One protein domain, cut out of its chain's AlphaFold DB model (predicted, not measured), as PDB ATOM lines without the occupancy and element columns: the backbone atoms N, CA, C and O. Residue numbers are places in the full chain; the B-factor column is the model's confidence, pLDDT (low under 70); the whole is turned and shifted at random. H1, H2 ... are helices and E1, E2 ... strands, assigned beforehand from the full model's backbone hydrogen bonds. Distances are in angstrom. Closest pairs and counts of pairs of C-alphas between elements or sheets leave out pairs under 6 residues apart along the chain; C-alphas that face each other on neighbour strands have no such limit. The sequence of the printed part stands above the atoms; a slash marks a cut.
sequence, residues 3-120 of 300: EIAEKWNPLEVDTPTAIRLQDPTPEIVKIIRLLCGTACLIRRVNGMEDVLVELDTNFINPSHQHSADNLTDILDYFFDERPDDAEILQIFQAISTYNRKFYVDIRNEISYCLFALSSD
ATOM      1  N   GLU A   3      -1.554 -27.346   6.499       58.50
ATOM      2  CA  GLU A   3      -1.049 -27.064   5.161       58.50
ATOM      3  C   GLU A   3      -2.120 -26.292   4.378       58.50
ATOM      4  O   GLU A   3      -3.286 -26.250   4.775       58.50
ATOM      5  N   ILE A   4      -1.715 -25.637   3.293       51.59
ATOM      6  CA  ILE A   4      -2.614 -24.864   2.431       51.59
ATOM      7  C   ILE A   4      -2.746 -25.622   1.118       51.59
ATOM      8  O   ILE A   4      -1.727 -25.967   0.517       51.59
ATOM      9  N   ALA A   5      -3.981 -25.848   0.690       49.97
ATOM     10  CA  ALA A   5      -4.314 -26.370  -0.628       49.97
ATOM     11  C   ALA A   5      -5.085 -25.318  -1.426       49.97
ATOM     12  O   ALA A   5      -5.711 -24.423  -0.860       49.97
ATOM     13  N   GLU A   6      -5.042 -25.409  -2.747       50.53
ATOM     14  CA  GLU A   6      -5.822 -24.532  -3.620       50.53
ATOM     15  C   GLU A   6      -7.231 -25.088  -3.849       50.53
ATOM     16  O   GLU A   6      -7.427 -26.303  -3.838       50.53
ATOM     17  N   LYS A   7      -8.208 -24.200  -4.084       46.06
ATOM     18  CA  LYS A   7      -9.566 -24.601  -4.485       46.06
ATOM     19  C   LYS A   7      -9.634 -25.127  -5.929       46.06
ATOM     20  O   LYS A   7     -10.530 -25.906  -6.232       46.06
ATOM     21  N   TRP A   8      -8.701 -24.720  -6.799       40.47
ATOM     22  CA  TRP A   8      -8.629 -25.136  -8.205       40.47
ATOM     23  C   TRP A   8      -7.231 -24.882  -8.809       40.47
ATOM     24  O   TRP A   8      -6.589 -23.898  -8.434       40.47
ATOM     25  N   ASN A   9      -6.778 -25.761  -9.720       42.53
ATOM     26  CA  ASN A   9      -5.493 -25.687 -10.432       42.53
ATOM     27  C   ASN A   9      -5.702 -25.330 -11.912       42.53
ATOM     28  O   ASN A   9      -6.178 -26.185 -12.658       42.53
ATOM     29  N   PRO A  10      -5.273 -24.157 -12.403       37.03
ATOM     30  CA  PRO A  10      -5.309 -23.880 -13.839       37.03
ATOM     31  C   PRO A  10      -4.373 -24.772 -14.671       37.03
ATOM     32  O   PRO A  10      -4.519 -24.830 -15.889       37.03
ATOM     33  N   LEU A  11      -3.416 -25.471 -14.047       40.94
ATOM     34  CA  LEU A  11      -2.465 -26.348 -14.737       40.94
ATOM     35  C   LEU A  11      -2.925 -27.810 -14.845       40.94
ATOM     36  O   LEU A  11      -2.286 -28.580 -15.560       40.94
ATOM     37  N   GLU A  12      -4.015 -28.209 -14.181       40.44
ATOM     38  CA  GLU A  12      -4.524 -29.585 -14.222       40.44
ATOM     39  C   GLU A  12      -6.050 -29.587 -14.374       40.44
ATOM     40  O   GLU A  12      -6.808 -29.326 -13.441       40.44
ATOM     41  N   VAL A  13      -6.493 -29.868 -15.600       45.53
ATOM     42  CA  VAL A  13      -7.901 -30.040 -15.966       45.53
ATOM     43  C   VAL A  13      -8.384 -31.391 -15.422       45.53
ATOM     44  O   VAL A  13      -7.721 -32.406 -15.623       45.53
ATOM     45  N   ASP A  14      -9.548 -31.392 -14.772       39.16
ATOM     46  CA  ASP A  14     -10.296 -32.557 -14.268       39.16
ATOM     47  C   ASP A  14      -9.786 -33.236 -12.984       39.16
ATOM     48  O   ASP A  14      -9.378 -34.394 -12.970       39.16
ATOM     49  N   THR A  15      -9.882 -32.530 -11.854       33.88
ATOM     50  CA  THR A  15     -10.449 -32.970 -10.550       33.88
ATOM     51  C   THR A  15     -10.098 -31.921  -9.484       33.88
ATOM     52  O   THR A  15      -9.100 -31.221  -9.636       33.88
ATOM     53  N   PRO A  16     -10.855 -31.781  -8.375       32.78
ATOM     54  CA  PRO A  16     -10.362 -31.081  -7.191       32.78
ATOM     55  C   PRO A  16      -9.268 -31.943  -6.545       32.78
ATOM     56  O   PRO A  16      -9.481 -32.634  -5.551       32.78
ATOM     57  N   THR A  17      -8.099 -31.982  -7.173       33.34
ATOM     58  CA  THR A  17      -6.889 -32.551  -6.596       33.34
ATOM     59  C   THR A  17      -6.239 -31.455  -5.768       33.34
ATOM     60  O   THR A  17      -6.031 -30.338  -6.243       33.34
ATOM     61  N   ALA A  18      -5.946 -31.749  -4.504       34.50
ATOM     62  CA  ALA A  18      -5.253 -30.814  -3.639       34.50
ATOM     63  C   ALA A  18      -3.912 -30.438  -4.270       34.50
ATOM     64  O   ALA A  18      -2.991 -31.257  -4.369       34.50
ATOM     65  N   ILE A  19      -3.790 -29.180  -4.687       33.50
ATOM     66  CA  ILE A  19      -2.496 -28.645  -5.070       33.50
ATOM     67  C   ILE A  19      -1.648 -28.640  -3.813       33.50
ATOM     68  O   ILE A  19      -1.831 -27.848  -2.885       33.50
ATOM     69  N   ARG A  20      -0.678 -29.544  -3.807       36.34
ATOM     70  CA  ARG A  20       0.533 -29.353  -3.034       36.34
ATOM     71  C   ARG A  20       1.104 -28.026  -3.503       36.34
ATOM     72  O   ARG A  20       1.375 -27.882  -4.689       36.34
ATOM     73  N   LEU A  21       1.358 -27.099  -2.587       40.38
ATOM     74  CA  LEU A  21       2.297 -26.006  -2.827       40.38
ATOM     75  C   LEU A  21       3.708 -26.597  -3.028       40.38
ATOM     76  O   LEU A  21       4.587 -26.424  -2.186       40.38
ATOM     77  N   GLN A  22       3.910 -27.373  -4.091       36.34
ATOM     78  CA  GLN A  22       5.220 -27.608  -4.657       36.34
ATOM     79  C   GLN A  22       5.608 -26.307  -5.361       36.34
ATOM     80  O   GLN A  22       4.772 -25.673  -6.000       36.34
ATOM     81  N   ASP A  23       6.841 -25.869  -5.118       42.44
ATOM     82  CA  ASP A  23       7.480 -24.701  -5.729       42.44
ATOM     83  C   ASP A  23       7.014 -24.446  -7.177       42.44
ATOM     84  O   ASP A  23       6.987 -25.399  -7.959       42.44
ATOM     85  N   PRO A  24       6.687 -23.184  -7.549       59.34
ATOM     86  CA  PRO A  24       7.386 -21.984  -7.073       59.34
ATOM     87  C   PRO A  24       6.499 -20.833  -6.548       59.34
ATOM     88  O   PRO A  24       6.979 -19.702  -6.485       59.34
ATOM     89  N   THR A  25       5.225 -21.047  -6.176       76.44
ATOM     90  CA  THR A  25       4.379 -19.923  -5.713       76.44
ATOM     91  C   THR A  25       4.986 -19.263  -4.467       76.44
ATOM     92  O   THR A  25       5.201 -19.953  -3.464       76.44
ATOM     93  N   PRO A  26       5.243 -17.944  -4.474       87.25
ATOM     94  CA  PRO A  26       5.841 -17.249  -3.340       87.25
ATOM     95  C   PRO A  26       4.962 -17.271  -2.095       87.25
ATOM     96  O   PRO A  26       3.736 -17.208  -2.166       87.25
ATOM     97  N   GLU A  27       5.592 -17.288  -0.924       89.25
ATOM     98  CA  GLU A  27       4.878 -17.304   0.358       89.25
ATOM     99  C   GLU A  27       3.994 -16.064   0.557       89.25
ATOM    100  O   GLU A  27       2.895 -16.169   1.098       89.25
ATOM    101  N   ILE A  28       4.425 -14.911   0.039       90.38
ATOM    102  CA  ILE A  28       3.649 -13.668   0.065       90.38
ATOM    103  C   ILE A  28       2.336 -13.784  -0.724       90.38
ATOM    104  O   ILE A  28       1.288 -13.356  -0.243       90.38
ATOM    105  N   VAL A  29       2.366 -14.463  -1.876       88.88
ATOM    106  CA  VAL A  29       1.180 -14.724  -2.703       88.88
ATOM    107  C   VAL A  29       0.234 -15.667  -1.964       88.88
ATOM    108  O   VAL A  29      -0.963 -15.410  -1.897       88.88
ATOM    109  N   LYS A  30       0.756 -16.718  -1.320       88.12
ATOM    110  CA  LYS A  30      -0.064 -17.664  -0.539       88.12
ATOM    111  C   LYS A  30      -0.819 -16.985   0.602       88.12
ATOM    112  O   LYS A  30      -1.961 -17.346   0.860       88.12
ATOM    113  N   ILE A  31      -0.204 -16.015   1.284       92.94
ATOM    114  CA  ILE A  31      -0.880 -15.258   2.348       92.94
ATOM    115  C   ILE A  31      -2.064 -14.484   1.773       92.94
ATOM    116  O   ILE A  31      -3.152 -14.544   2.330       92.94
ATOM    117  N   ILE A  32      -1.889 -13.820   0.633       91.81
ATOM    118  CA  ILE A  32      -2.974 -13.081  -0.020       91.81
ATOM    119  C   ILE A  32      -4.116 -14.018  -0.403       91.81
ATOM    120  O   ILE A  32      -5.267 -13.708  -0.119       91.81
ATOM    121  N   ARG A  33      -3.800 -15.213  -0.919       87.44
ATOM    122  CA  ARG A  33      -4.802 -16.249  -1.213       87.44
ATOM    123  C   ARG A  33      -5.631 -16.656   0.004       87.44
ATOM    124  O   ARG A  33      -6.842 -16.842  -0.106       87.44
ATOM    125  N   LEU A  34      -4.988 -16.783   1.167       90.38
ATOM    126  CA  LEU A  34      -5.688 -17.030   2.429       90.38
ATOM    127  C   LEU A  34      -6.633 -15.873   2.782       90.38
ATOM    128  O   LEU A  34      -7.752 -16.117   3.221       90.38
ATOM    129  N   LEU A  35      -6.193 -14.627   2.588       92.38
ATOM    130  CA  LEU A  35      -6.952 -13.427   2.952       92.38
ATOM    131  C   LEU A  35      -8.122 -13.132   2.005       92.38
ATOM    132  O   LEU A  35      -9.121 -12.574   2.450       92.38
ATOM    133  N   CYS A  36      -8.045 -13.520   0.731       88.94
ATOM    134  CA  CYS A  36      -9.161 -13.387  -0.210       88.94
ATOM    135  C   CYS A  36     -10.088 -14.612  -0.275       88.94
ATOM    136  O   CYS A  36     -11.055 -14.592  -1.028       88.94
ATOM    137  N   GLY A  37      -9.824 -15.672   0.498       86.19
ATOM    138  CA  GLY A  37     -10.703 -16.848   0.535       86.19
ATOM    139  C   GLY A  37     -10.590 -17.748  -0.702       86.19
ATOM    140  O   GLY A  37     -11.563 -18.351  -1.144       86.19
ATOM    141  N   THR A  38      -9.398 -17.847  -1.287       83.25
ATOM    142  CA  THR A  38      -9.156 -18.603  -2.537       83.25
ATOM    143  C   THR A  38      -8.304 -19.854  -2.320       83.25
ATOM    144  O   THR A  38      -7.787 -20.479  -3.255       83.25
ATOM    145  N   ALA A  39      -8.147 -20.223  -1.052       81.62
ATOM    146  CA  ALA A  39      -7.386 -21.364  -0.585       81.62
ATOM    147  C   ALA A  39      -8.191 -22.160   0.450       81.62
ATOM    148  O   ALA A  39      -9.163 -21.676   1.027       81.62
ATOM    149  N   CYS A  40      -7.756 -23.385   0.705       82.06
ATOM    150  CA  CYS A  40      -8.279 -24.258   1.743       82.06
ATOM    151  C   CYS A  40      -7.174 -24.573   2.748       82.06
ATOM    152  O   CYS A  40      -5.993 -24.663   2.403       82.06
ATOM    153  N   LEU A  41      -7.567 -24.776   4.000       81.44
ATOM    154  CA  LEU A  41      -6.686 -25.309   5.028       81.44
ATOM    155  C   LEU A  41      -6.882 -26.817   5.088       81.44
ATOM    156  O   LEU A  41      -8.008 -27.288   5.236       81.44
ATOM    157  N   ILE A  42      -5.794 -27.570   5.003       81.19
ATOM    158  CA  ILE A  42      -5.813 -29.030   5.031       81.19
ATOM    159  C   ILE A  42      -4.906 -29.559   6.144       81.19
ATOM    160  O   ILE A  42      -3.973 -28.896   6.609       81.19
ATOM    161  N   ARG A  43      -5.163 -30.789   6.573       75.56
ATOM    162  CA  ARG A  43      -4.310 -31.548   7.484       75.56
ATOM    163  C   ARG A  43      -3.876 -32.821   6.789       75.56
ATOM    164  O   ARG A  43      -4.717 -33.619   6.396       75.56
ATOM    165  N   ARG A  44      -2.565 -33.058   6.730       69.25
ATOM    166  CA  ARG A  44      -2.031 -34.344   6.277       69.25
ATOM    167  C   ARG A  44      -1.690 -35.240   7.467       69.25
ATOM    168  O   ARG A  44      -0.931 -34.841   8.353       69.25
ATOM    169  N   VAL A  45      -2.239 -36.453   7.494       69.50
ATOM    170  CA  VAL A  45      -1.908 -37.500   8.475       69.50
ATOM    171  C   VAL A  45      -1.703 -38.811   7.725       69.50
ATOM    172  O   VAL A  45      -2.580 -39.254   6.996       69.50
ATOM    173  N   ASN A  46      -0.534 -39.440   7.885       71.12
ATOM    174  CA  ASN A  46      -0.195 -40.721   7.243       71.12
ATOM    175  C   ASN A  46      -0.394 -40.744   5.711       71.12
ATOM    176  O   ASN A  46      -0.772 -41.764   5.146       71.12
ATOM    177  N   GLY A  47      -0.153 -39.614   5.038       67.75
ATOM    178  CA  GLY A  47      -0.324 -39.484   3.586       67.75
ATOM    179  C   GLY A  47      -1.764 -39.243   3.120       67.75
ATOM    180  O   GLY A  47      -1.952 -38.983   1.937       67.75
ATOM    181  N   MET A  48      -2.748 -39.269   4.025       65.94
ATOM    182  CA  MET A  48      -4.129 -38.862   3.752       65.94
ATOM    183  C   MET A  48      -4.316 -37.378   4.063       65.94
ATOM    184  O   MET A  48      -3.709 -36.859   5.005       65.94
ATOM    185  N   GLU A  49      -5.133 -36.709   3.255       71.00
ATOM    186  CA  GLU A  49      -5.428 -35.284   3.367       71.00
ATOM    187  C   GLU A  49      -6.880 -35.075   3.772       71.00
ATOM    188  O   GLU A  49      -7.791 -35.518   3.079       71.00
ATOM    189  N   ASP A  50      -7.066 -34.360   4.878       71.50
ATOM    190  CA  ASP A  50      -8.372 -33.934   5.357       71.50
ATOM    191  C   ASP A  50      -8.486 -32.420   5.184       71.50
ATOM    192  O   ASP A  50      -7.676 -31.662   5.733       71.50
ATOM    193  N   VAL A  51      -9.498 -31.965   4.443       72.12
ATOM    194  CA  VAL A  51      -9.847 -30.542   4.398       72.12
ATOM    195  C   VAL A  51     -10.345 -30.136   5.780       72.12
ATOM    196  O   VAL A  51     -11.340 -30.657   6.277       72.12
ATOM    197  N   LEU A  52      -9.622 -29.219   6.419       74.69
ATOM    198  CA  LEU A  52     -10.008 -28.655   7.706       74.69
ATOM    199  C   LEU A  52     -11.032 -27.539   7.521       74.69
ATOM    200  O   LEU A  52     -11.975 -27.449   8.299       74.69
ATOM    201  N   VAL A  53     -10.789 -26.656   6.546       79.88
ATOM    202  CA  VAL A  53     -11.589 -25.448   6.310       79.88
ATOM    203  C   VAL A  53     -11.519 -25.062   4.843       79.88
ATOM    204  O   VAL A  53     -10.428 -24.884   4.295       79.88
ATOM    205  N   GLU A  54     -12.680 -24.847   4.241       81.19
ATOM    206  CA  GLU A  54     -12.796 -24.105   2.991       81.19
ATOM    207  C   GLU A  54     -12.931 -22.620   3.322       81.19
ATOM    208  O   GLU A  54     -13.856 -22.221   4.025       81.19
ATOM    209  N   LEU A  55     -11.990 -21.794   2.863       82.19
ATOM    210  CA  LEU A  55     -12.068 -20.350   3.082       82.19
ATOM    211  C   LEU A  55     -12.915 -19.746   1.972       82.19
ATOM    212  O   LEU A  55     -12.590 -19.945   0.813       82.19
ATOM    213  N   ASP A  56     -13.976 -19.023   2.290       81.50
ATOM    214  CA  ASP A  56     -14.892 -18.395   1.321       81.50
ATOM    215  C   ASP A  56     -15.050 -16.882   1.540       81.50
ATOM    216  O   ASP A  56     -15.698 -16.186   0.760       81.50
ATOM    217  N   THR A  57     -14.439 -16.367   2.603       87.38
ATOM    218  CA  THR A  57     -14.520 -14.965   2.986       87.38
ATOM    219  C   THR A  57     -13.371 -14.186   2.366       87.38
ATOM    220  O   THR A  57     -12.199 -14.466   2.626       87.38
ATOM    221  N   ASN A  58     -13.716 -13.160   1.594       90.31
ATOM    222  CA  ASN A  58     -12.760 -12.214   1.048       90.31
ATOM    223  C   ASN A  58     -12.566 -11.029   2.007       90.31
ATOM    224  O   ASN A  58     -13.362 -10.092   2.031       90.31
ATOM    225  N   PHE A  59     -11.498 -11.048   2.803       92.00
ATOM    226  CA  PHE A  59     -11.169  -9.941   3.707       92.00
ATOM    227  C   PHE A  59     -10.539  -8.744   2.984       92.00
ATOM    228  O   PHE A  59     -10.444  -7.669   3.565       92.00
ATOM    229  N   ILE A  60     -10.128  -8.895   1.726       88.94
ATOM    230  CA  ILE A  60      -9.597  -7.804   0.902       88.94
ATOM    231  C   ILE A  60     -10.742  -6.972   0.324       88.94
ATOM    232  O   ILE A  60     -10.766  -5.747   0.420       88.94
ATOM    233  N   ASN A  61     -11.730  -7.642  -0.256       85.38
ATOM    234  CA  ASN A  61     -12.921  -7.010  -0.796       85.38
ATOM    235  C   ASN A  61     -14.165  -7.764  -0.307       85.38
ATOM    236  O   ASN A  61     -14.679  -8.626  -1.017       85.38
ATOM    237  N   PRO A  62     -14.682  -7.437   0.894       81.88
ATOM    238  CA  PRO A  62     -15.836  -8.131   1.471       81.88
ATOM    239  C   PRO A  62     -17.106  -8.071   0.616       81.88
ATOM    240  O   PRO A  62     -18.006  -8.884   0.803       81.88
ATOM    241  N   SER A  63     -17.195  -7.113  -0.312       78.31
ATOM    242  CA  SER A  63     -18.317  -6.972  -1.247       78.31
ATOM    243  C   SER A  63     -18.197  -7.870  -2.482       78.31
ATOM    244  O   SER A  63     -19.138  -7.932  -3.270       78.31
ATOM    245  N   HIS A  64     -17.069  -8.556  -2.665       74.81
ATOM    246  CA  HIS A  64     -16.799  -9.394  -3.824       74.81
ATOM    247  C   HIS A  64     -16.500 -10.834  -3.399       74.81
ATOM    248  O   HIS A  64     -15.495 -11.114  -2.743       74.81
ATOM    249  N   GLN A  65     -17.378 -11.753  -3.798       66.75
ATOM    250  CA  GLN A  65     -17.146 -13.188  -3.663       66.75
ATOM    251  C   GLN A  65     -16.434 -13.691  -4.914       66.75
ATOM    252  O   GLN A  65     -16.930 -13.491  -6.022       66.75
ATOM    253  N   HIS A  66     -15.291 -14.346  -4.734       64.88
ATOM    254  CA  HIS A  66     -14.558 -14.914  -5.854       64.88
ATOM    255  C   HIS A  66     -15.144 -16.274  -6.269       64.88
ATOM    256  O   HIS A  66     -15.484 -17.110  -5.425       64.88
ATOM    257  N   SER A  67     -15.263 -16.504  -7.578       54.72
ATOM    258  CA  SER A  67     -15.548 -17.827  -8.153       54.72
ATOM    259  C   SER A  67     -14.264 -18.654  -8.262       54.72
ATOM    260  O   SER A  67     -13.193 -18.085  -8.380       54.72
ATOM    261  N   ALA A  68     -14.358 -19.989  -8.272       50.41
ATOM    262  CA  ALA A  68     -13.232 -20.930  -8.152       50.41
ATOM    263  C   ALA A  68     -11.966 -20.670  -9.021       50.41
ATOM    264  O   ALA A  68     -10.885 -21.091  -8.602       50.41
ATOM    265  N   ASP A  69     -12.045 -19.916 -10.127       52.72
ATOM    266  CA  ASP A  69     -10.942 -19.533 -11.045       52.72
ATOM    267  C   ASP A  69     -10.041 -18.384 -10.513       52.72
ATOM    268  O   ASP A  69      -9.634 -17.454 -11.210       52.72
ATOM    269  N   ASN A  70      -9.703 -18.476  -9.231       60.09
ATOM    270  CA  ASN A  70      -9.326 -17.372  -8.352       60.09
ATOM    271  C   ASN A  70      -7.954 -16.703  -8.566       60.09
ATOM    272  O   ASN A  70      -7.698 -15.663  -7.962       60.09
ATOM    273  N   LEU A  71      -7.017 -17.294  -9.318       63.41
ATOM    274  CA  LEU A  71      -5.665 -16.718  -9.399       63.41
ATOM    275  C   LEU A  71      -5.679 -15.377 -10.143       63.41
ATOM    276  O   LEU A  71      -4.970 -14.462  -9.742       63.41
ATOM    277  N   THR A  72      -6.518 -15.254 -11.174       67.19
ATOM    278  CA  THR A  72      -6.662 -14.026 -11.964       67.19
ATOM    279  C   THR A  72      -7.112 -12.854 -11.099       67.19
ATOM    280  O   THR A  72      -6.447 -11.826 -11.089       67.19
ATOM    281  N   ASP A  73      -8.155 -13.047 -10.292       71.12
ATOM    282  CA  ASP A  73      -8.702 -11.987  -9.439       71.12
ATOM    283  C   ASP A  73      -7.709 -11.514  -8.365       71.12
ATOM    284  O   ASP A  73      -7.800 -10.406  -7.844       71.12
ATOM    285  N   ILE A  74      -6.750 -12.369  -8.007       80.38
ATOM    286  CA  ILE A  74      -5.720 -12.047  -7.020       80.38
ATOM    287  C   ILE A  74      -4.602 -11.209  -7.633       80.38
ATOM    288  O   ILE A  74      -3.996 -10.399  -6.933       80.38
ATOM    289  N   LEU A  75      -4.323 -11.392  -8.926       82.06
ATOM    290  CA  LEU A  75      -3.320 -10.600  -9.637       82.06
ATOM    291  C   LEU A  75      -3.717  -9.123  -9.693       82.06
ATOM    292  O   LEU A  75      -2.843  -8.269  -9.565       82.06
ATOM    293  N   ASP A  76      -5.014  -8.827  -9.759       84.12
ATOM    294  CA  ASP A  76      -5.539  -7.456  -9.717       84.12
ATOM    295  C   ASP A  76      -5.257  -6.763  -8.366       84.12
ATOM    296  O   ASP A  76      -5.186  -5.536  -8.281       84.12
ATOM    297  N   TYR A  77      -5.010  -7.526  -7.291       85.25
ATOM    298  CA  TYR A  77      -4.531  -6.964  -6.023       85.25
ATOM    299  C   TYR A  77      -3.036  -6.649  -6.020       85.25
ATOM    300  O   TYR A  77      -2.569  -6.017  -5.076       85.25
ATOM    301  N   PHE A  78      -2.268  -7.080  -7.018       84.31
ATOM    302  CA  PHE A  78      -0.823  -6.855  -7.085       84.31
ATOM    303  C   PHE A  78      -0.418  -5.859  -8.158       84.31
ATOM    304  O   PHE A  78       0.534  -5.107  -7.956       84.31
ATOM    305  N   PHE A  79      -1.135  -5.859  -9.276       84.81
ATOM    306  CA  PHE A  79      -0.740  -5.151 -10.478       84.81
ATOM    307  C   PHE A  79      -1.838  -4.190 -10.912       84.81
ATOM    308  O   PHE A  79      -2.981  -4.594 -11.093       84.81
ATOM    309  N   ASP A  80      -1.474  -2.923 -11.101       81.75
ATOM    310  CA  ASP A  80      -2.391  -1.933 -11.668       81.75
ATOM    311  C   ASP A  80      -2.574  -2.169 -13.184       81.75
ATOM    312  O   ASP A  80      -3.664  -1.990 -13.722       81.75
ATOM    313  N   GLU A  81      -1.518  -2.643 -13.859       84.25
ATOM    314  CA  GLU A  81      -1.547  -3.163 -15.230       84.25
ATOM    315  C   GLU A  81      -1.077  -4.619 -15.224       84.25
ATOM    316  O   GLU A  81       0.034  -4.915 -14.780       84.25
ATOM    317  N   ARG A  82      -1.926  -5.540 -15.698       81.88
ATOM    318  CA  ARG A  82      -1.652  -6.978 -15.631       81.88
ATOM    319  C   ARG A  82      -0.470  -7.365 -16.541       81.88
ATOM    320  O   ARG A  82      -0.602  -7.221 -17.760       81.88
ATOM    321  N   PRO A  83       0.624  -7.924 -15.987       82.75
ATOM    322  CA  PRO A  83       1.706  -8.494 -16.782       82.75
ATOM    323  C   PRO A  83       1.254  -9.768 -17.501       82.75
ATOM    324  O   PRO A  83       0.272 -10.404 -17.103       82.75
ATOM    325  N   ASP A  84       1.984 -10.174 -18.538       83.19
ATOM    326  CA  ASP A  84       1.732 -11.472 -19.163       83.19
ATOM    327  C   ASP A  84       2.141 -12.642 -18.246       83.19
ATOM    328  O   ASP A  84       2.865 -12.482 -17.258       83.19
ATOM    329  N   ASP A  85       1.660 -13.847 -18.557       80.69
ATOM    330  CA  ASP A  85       1.883 -15.024 -17.710       80.69
ATOM    331  C   ASP A  85       3.378 -15.384 -17.567       80.69
ATOM    332  O   ASP A  85       3.794 -15.918 -16.533       80.69
ATOM    333  N   ALA A  86       4.205 -15.083 -18.576       79.62
ATOM    334  CA  ALA A  86       5.641 -15.339 -18.521       79.62
ATOM    335  C   ALA A  86       6.348 -14.344 -17.591       79.62
ATOM    336  O   ALA A  86       7.234 -14.740 -16.829       79.62
ATOM    337  N   GLU A  87       5.938 -13.078 -17.613       83.62
ATOM    338  CA  GLU A  87       6.416 -12.043 -16.702       83.62
ATOM    339  C   GLU A  87       5.985 -12.333 -15.257       83.62
ATOM    340  O   GLU A  87       6.817 -12.295 -14.349       83.62
ATOM    341  N   ILE A  88       4.729 -12.738 -15.035       83.25
ATOM    342  CA  ILE A  88       4.237 -13.159 -13.711       83.25
ATOM    343  C   ILE A  88       5.099 -14.294 -13.155       83.25
ATOM    344  O   ILE A  88       5.515 -14.246 -11.994       83.25
ATOM    345  N   LEU A  89       5.404 -15.307 -13.973       82.00
ATOM    346  CA  LEU A  89       6.245 -16.423 -13.551       82.00
ATOM    347  C   LEU A  89       7.658 -15.960 -13.170       82.00
ATOM    348  O   LEU A  89       8.188 -16.420 -12.157       82.00
ATOM    349  N   GLN A  90       8.259 -15.047 -13.938       83.25
ATOM    350  CA  GLN A  90       9.578 -14.486 -13.627       83.25
ATOM    351  C   GLN A  90       9.565 -13.702 -12.312       83.25
ATOM    352  O   GLN A  90      10.425 -13.924 -11.458       83.25
ATOM    353  N   ILE A  91       8.557 -12.848 -12.109       85.75
ATOM    354  CA  ILE A  91       8.368 -12.092 -10.865       85.75
ATOM    355  C   ILE A  91       8.218 -13.058  -9.686       85.75
ATOM    356  O   ILE A  91       8.899 -12.916  -8.669       85.75
ATOM    357  N   PHE A  92       7.370 -14.080  -9.821       86.56
ATOM    358  CA  PHE A  92       7.142 -15.070  -8.770       86.56
ATOM    359  C   PHE A  92       8.411 -15.860  -8.452       86.56
ATOM    360  O   PHE A  92       8.762 -16.017  -7.284       86.56
ATOM    361  N   GLN A  93       9.161 -16.293  -9.463       83.56
ATOM    362  CA  GLN A  93      10.445 -16.954  -9.250       83.56
ATOM    363  C   GLN A  93      11.438 -16.042  -8.519       83.56
ATOM    364  O   GLN A  93      12.070 -16.493  -7.562       83.56
ATOM    365  N   ALA A  94      11.526 -14.764  -8.897       84.75
ATOM    366  CA  ALA A  94      12.422 -13.799  -8.264       84.75
ATOM    367  C   ALA A  94      12.105 -13.603  -6.771       84.75
ATOM    368  O   ALA A  94      13.007 -13.663  -5.932       84.75
ATOM    369  N   ILE A  95      10.825 -13.449  -6.417       86.94
ATOM    370  CA  ILE A  95      10.411 -13.183  -5.028       86.94
ATOM    371  C   ILE A  95      10.211 -14.448  -4.186       86.94
ATOM    372  O   ILE A  95      10.050 -14.354  -2.970       86.94
ATOM    373  N   SER A  96      10.240 -15.643  -4.785       84.06
ATOM    374  CA  SER A  96      10.018 -16.924  -4.088       84.06
ATOM    375  C   SER A  96      10.946 -17.141  -2.882       84.06
ATOM    376  O   SER A  96      10.577 -17.784  -1.895       84.06
ATOM    377  N   THR A  97      12.151 -16.567  -2.937       82.62
ATOM    378  CA  THR A  97      13.171 -16.669  -1.884       82.62
ATOM    379  C   THR A  97      13.199 -15.464  -0.942       82.62
ATOM    380  O   THR A  97      13.776 -15.551   0.148       82.62
ATOM    381  N   TYR A  98      12.551 -14.354  -1.306       85.75
ATOM    382  CA  TYR A  98      12.628 -13.094  -0.572       85.75
ATOM    383  C   TYR A  98      11.934 -13.222   0.775       85.75
ATOM    384  O   TYR A  98      10.750 -13.539   0.855       85.75
ATOM    385  N   ASN A  99      12.694 -13.003   1.852       85.25
ATOM    386  CA  ASN A  99      12.201 -13.095   3.227       85.25
ATOM    387  C   ASN A  99      11.379 -14.377   3.486       85.25
ATOM    388  O   ASN A  99      10.467 -14.380   4.312       85.25
ATOM    389  N   ARG A 100      11.695 -15.485   2.796       88.12
ATOM    390  CA  ARG A 100      10.845 -16.688   2.760       88.12
ATOM    391  C   ARG A 100      10.479 -17.185   4.153       88.12
ATOM    392  O   ARG A 100       9.319 -17.467   4.415       88.12
ATOM    393  N   LYS A 101      11.455 -17.261   5.064       89.56
ATOM    394  CA  LYS A 101      11.219 -17.701   6.449       89.56
ATOM    395  C   LYS A 101      10.218 -16.799   7.176       89.56
ATOM    396  O   LYS A 101       9.313 -17.309   7.822       89.56
ATOM    397  N   PHE A 102      10.356 -15.484   7.021       91.12
ATOM    398  CA  PHE A 102       9.430 -14.516   7.600       91.12
ATOM    399  C   PHE A 102       8.008 -14.739   7.072       91.12
ATOM    400  O   PHE A 102       7.082 -14.887   7.863       91.12
ATOM    401  N   TYR A 103       7.831 -14.865   5.753       91.81
ATOM    402  CA  TYR A 103       6.506 -15.103   5.180       91.81
ATOM    403  C   TYR A 103       5.925 -16.475   5.525       91.81
ATOM    404  O   TYR A 103       4.725 -16.565   5.755       91.81
ATOM    405  N   VAL A 104       6.743 -17.524   5.648       90.75
ATOM    406  CA  VAL A 104       6.282 -18.822   6.172       90.75
ATOM    407  C   VAL A 104       5.705 -18.663   7.580       90.75
ATOM    408  O   VAL A 104       4.638 -19.206   7.863       90.75
ATOM    409  N   ASP A 105       6.373 -17.906   8.451       90.88
ATOM    410  CA  ASP A 105       5.911 -17.689   9.824       90.88
ATOM    411  C   ASP A 105       4.592 -16.899   9.857       90.88
ATOM    412  O   ASP A 105       3.654 -17.307  10.544       90.88
ATOM    413  N   ILE A 106       4.485 -15.819   9.070       94.31
ATOM    414  CA  ILE A 106       3.246 -15.031   8.938       94.31
ATOM    415  C   ILE A 106       2.111 -15.903   8.401       94.31
ATOM    416  O   ILE A 106       1.033 -15.952   8.989       94.31
ATOM    417  N   ARG A 107       2.364 -16.634   7.314       93.31
ATOM    418  CA  ARG A 107       1.399 -17.535   6.687       93.31
ATOM    419  C   ARG A 107       0.867 -18.563   7.672       93.31
ATOM    420  O   ARG A 107      -0.341 -18.749   7.743       93.31
ATOM    421  N   ASN A 108       1.740 -19.210   8.441       89.44
ATOM    422  CA  ASN A 108       1.320 -20.218   9.410       89.44
ATOM    423  C   ASN A 108       0.408 -19.614  10.490       89.44
ATOM    424  O   ASN A 108      -0.627 -20.196  10.804       89.44
ATOM    425  N   GLU A 109       0.751 -18.445  11.037       94.25
ATOM    426  CA  GLU A 109      -0.087 -17.771  12.038       94.25
ATOM    427  C   GLU A 109      -1.434 -17.327  11.443       94.25
ATOM    428  O   GLU A 109      -2.463 -17.507  12.090       94.25
ATOM    429  N   ILE A 110      -1.469 -16.845  10.192       95.88
ATOM    430  CA  ILE A 110      -2.724 -16.530   9.489       95.88
ATOM    431  C   ILE A 110      -3.562 -17.787   9.239       95.88
ATOM    432  O   ILE A 110      -4.766 -17.761   9.484       95.88
ATOM    433  N   SER A 111      -2.961 -18.909   8.832       92.19
ATOM    434  CA  SER A 111      -3.677 -20.185   8.703       92.19
ATOM    435  C   SER A 111      -4.343 -20.586  10.019       92.19
ATOM    436  O   SER A 111      -5.516 -20.955  10.032       92.19
ATOM    437  N   TYR A 112      -3.632 -20.479  11.143       90.75
ATOM    438  CA  TYR A 112      -4.218 -20.770  12.448       90.75
ATOM    439  C   TYR A 112      -5.288 -19.750  12.865       90.75
ATOM    440  O   TYR A 112      -6.302 -20.146  13.438       90.75
ATOM    441  N   CYS A 113      -5.101 -18.467  12.545       96.19
ATOM    442  CA  CYS A 113      -6.098 -17.421  12.768       96.19
ATOM    443  C   CYS A 113      -7.413 -17.746  12.053       96.19
ATOM    444  O   CYS A 113      -8.475 -17.739  12.672       96.19
ATOM    445  N   LEU A 114      -7.334 -18.073  10.762       93.88
ATOM    446  CA  LEU A 114      -8.492 -18.403   9.935       93.88
ATOM    447  C   LEU A 114      -9.154 -19.710  10.379       93.88
ATOM    448  O   LEU A 114     -10.375 -19.765  10.468       93.88
ATOM    449  N   PHE A 115      -8.362 -20.722  10.750       91.12
ATOM    450  CA  PHE A 115      -8.876 -21.963  11.334       91.12
ATOM    451  C   PHE A 115      -9.629 -21.728  12.651       91.12
ATOM    452  O   PHE A 115     -10.667 -22.340  12.903       91.12
ATOM    453  N   ALA A 116      -9.112 -20.859  13.522       93.25
ATOM    454  CA  ALA A 116      -9.785 -20.501  14.764       93.25
ATOM    455  C   ALA A 116     -11.083 -19.729  14.495       93.25
ATOM    456  O   ALA A 116     -12.112 -20.056  15.084       93.25
ATOM    457  N   LEU A 117     -11.059 -18.772  13.563       94.00
ATOM    458  CA  LEU A 117     -12.228 -17.975  13.199       94.00
ATOM    459  C   LEU A 117     -13.345 -18.834  12.586       94.00
ATOM    460  O   LEU A 117     -14.493 -18.712  13.001       94.00
ATOM    461  N   SER A 118     -13.013 -19.758  11.677       90.94
ATOM    462  CA  SER A 118     -13.985 -20.688  11.080       90.94
ATOM    463  C   SER A 118     -14.543 -21.707  12.079       90.94
ATOM    464  O   SER A 118     -15.593 -22.295  11.845       90.94
ATOM    465  N   SER A 119     -13.839 -21.924  13.193       91.00
ATOM    466  CA  SER A 119     -14.259 -22.810  14.282       91.00
ATOM    467  C   SER A 119     -14.958 -22.061  15.421       91.00
ATOM    468  O   SER A 119     -15.031 -22.601  16.523       91.00
ATOM    469  N   ASP A 120     -15.401 -20.819  15.198       94.31
ATOM    470  CA  ASP A 120     -16.084 -19.994  16.203       94.31
ATOM    471  C   ASP A 120     -15.244 -19.742  17.478       94.31
ATOM    472  O   ASP A 120     -15.759 -19.686  18.593       94.31
TER     473      ASP A 120
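Overview. This is residues 3 to 120 of the 300 residues of an uncharacterized protein of Sphingobium yanoikuyae (UniProt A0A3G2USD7). A small three-stranded antiparallel sheet has two helices, H1 and H4, side by side across one face. H1 lies near the middle of the domain, with the long helix H4 on one side of it and the smaller helices H2 and H3 on the other, off the sheet; two long links with no named element loop out between the parts. The printed part has 118 residues, with the named elements in the order E1 H1 E2 E3 H2 H3 H4, and the sheet runs E1 E2 E3. The class is mixed, helices and strands; the whole is compact, with a radius of gyration of the C-alphas of 14.2 A and spans of 38 by 34 by 34 A.

Arrangement. Begin at the inner strand E2, residues 39 to 45. On one side of it is edge strand E1, residues 3 to 6, antiparallel at 133 degrees; look for N 5 and O 40, 2.9 A apart, within hydrogen-bond range. On the other side is edge strand E3, residues 48 to 54, antiparallel at 149 degrees, with N 43 and O 50 at 2.8 A, within hydrogen-bond range; E2 and E3 form a hairpin. The sheet is only just strongly twisted, its C-alphas up to 4.1 A off the best plane. H4, residues 100 to 118, is on the sheet at a height of 9.9 A, over E1, E2 and E3, and runs across the strands, at 82 degrees to E1 on the local plane. Its closest C-alpha pair with E3 is Val 53 and Phe 115, 6.7 A. H1, residues 27 to 35, is on the same face, over E1 and E2, and runs across the strands. H1 and H4 touch, closest at the C-alphas of Ile 31 and Arg 107, 5.4 A, and run the same way at a shallow tilt of 15 degrees. These two helices on one face of the sheet make two layers. H2, residues 71 to 75, is close to H1 but not clearly touching; the closest C-alphas are those of Arg 33 and Ile 74, 7.2 A. H3, residues 85 to 95, and H1 are near each other, with 6 pairs of C-alphas within 10 A. H3 and H4 are apart. In H1, H2, H3 and H4 every O i to N i+4 pair is within hydrogen-bond range.

Along the chain. Find C-alpha 3 at (-1.049, -27.064, 5.161), where E1 begins; it is 10.3 A long. E2 measures 19.3 A and E3 17.1 A. H1 measures 12.7 A, H2 6.6 A and H3 15.4 A. H4 runs 26.5 A from C-alpha 100 at (10.845, -16.688, 2.760) to C-alpha 118 at (-13.985, -20.688, 11.080).

Size, cuts and confidence. The two C-alphas farthest apart are those of Asn 46 and Glu 81, 43.8 A. The printed part has no cut. The links E1 to H1 and E3 to H2 are long. Mean pLDDT of the printed part is 75.1; look for values under 70 at residues 3 to 24, 44 to 45, 47 to 48 and 65 to 72.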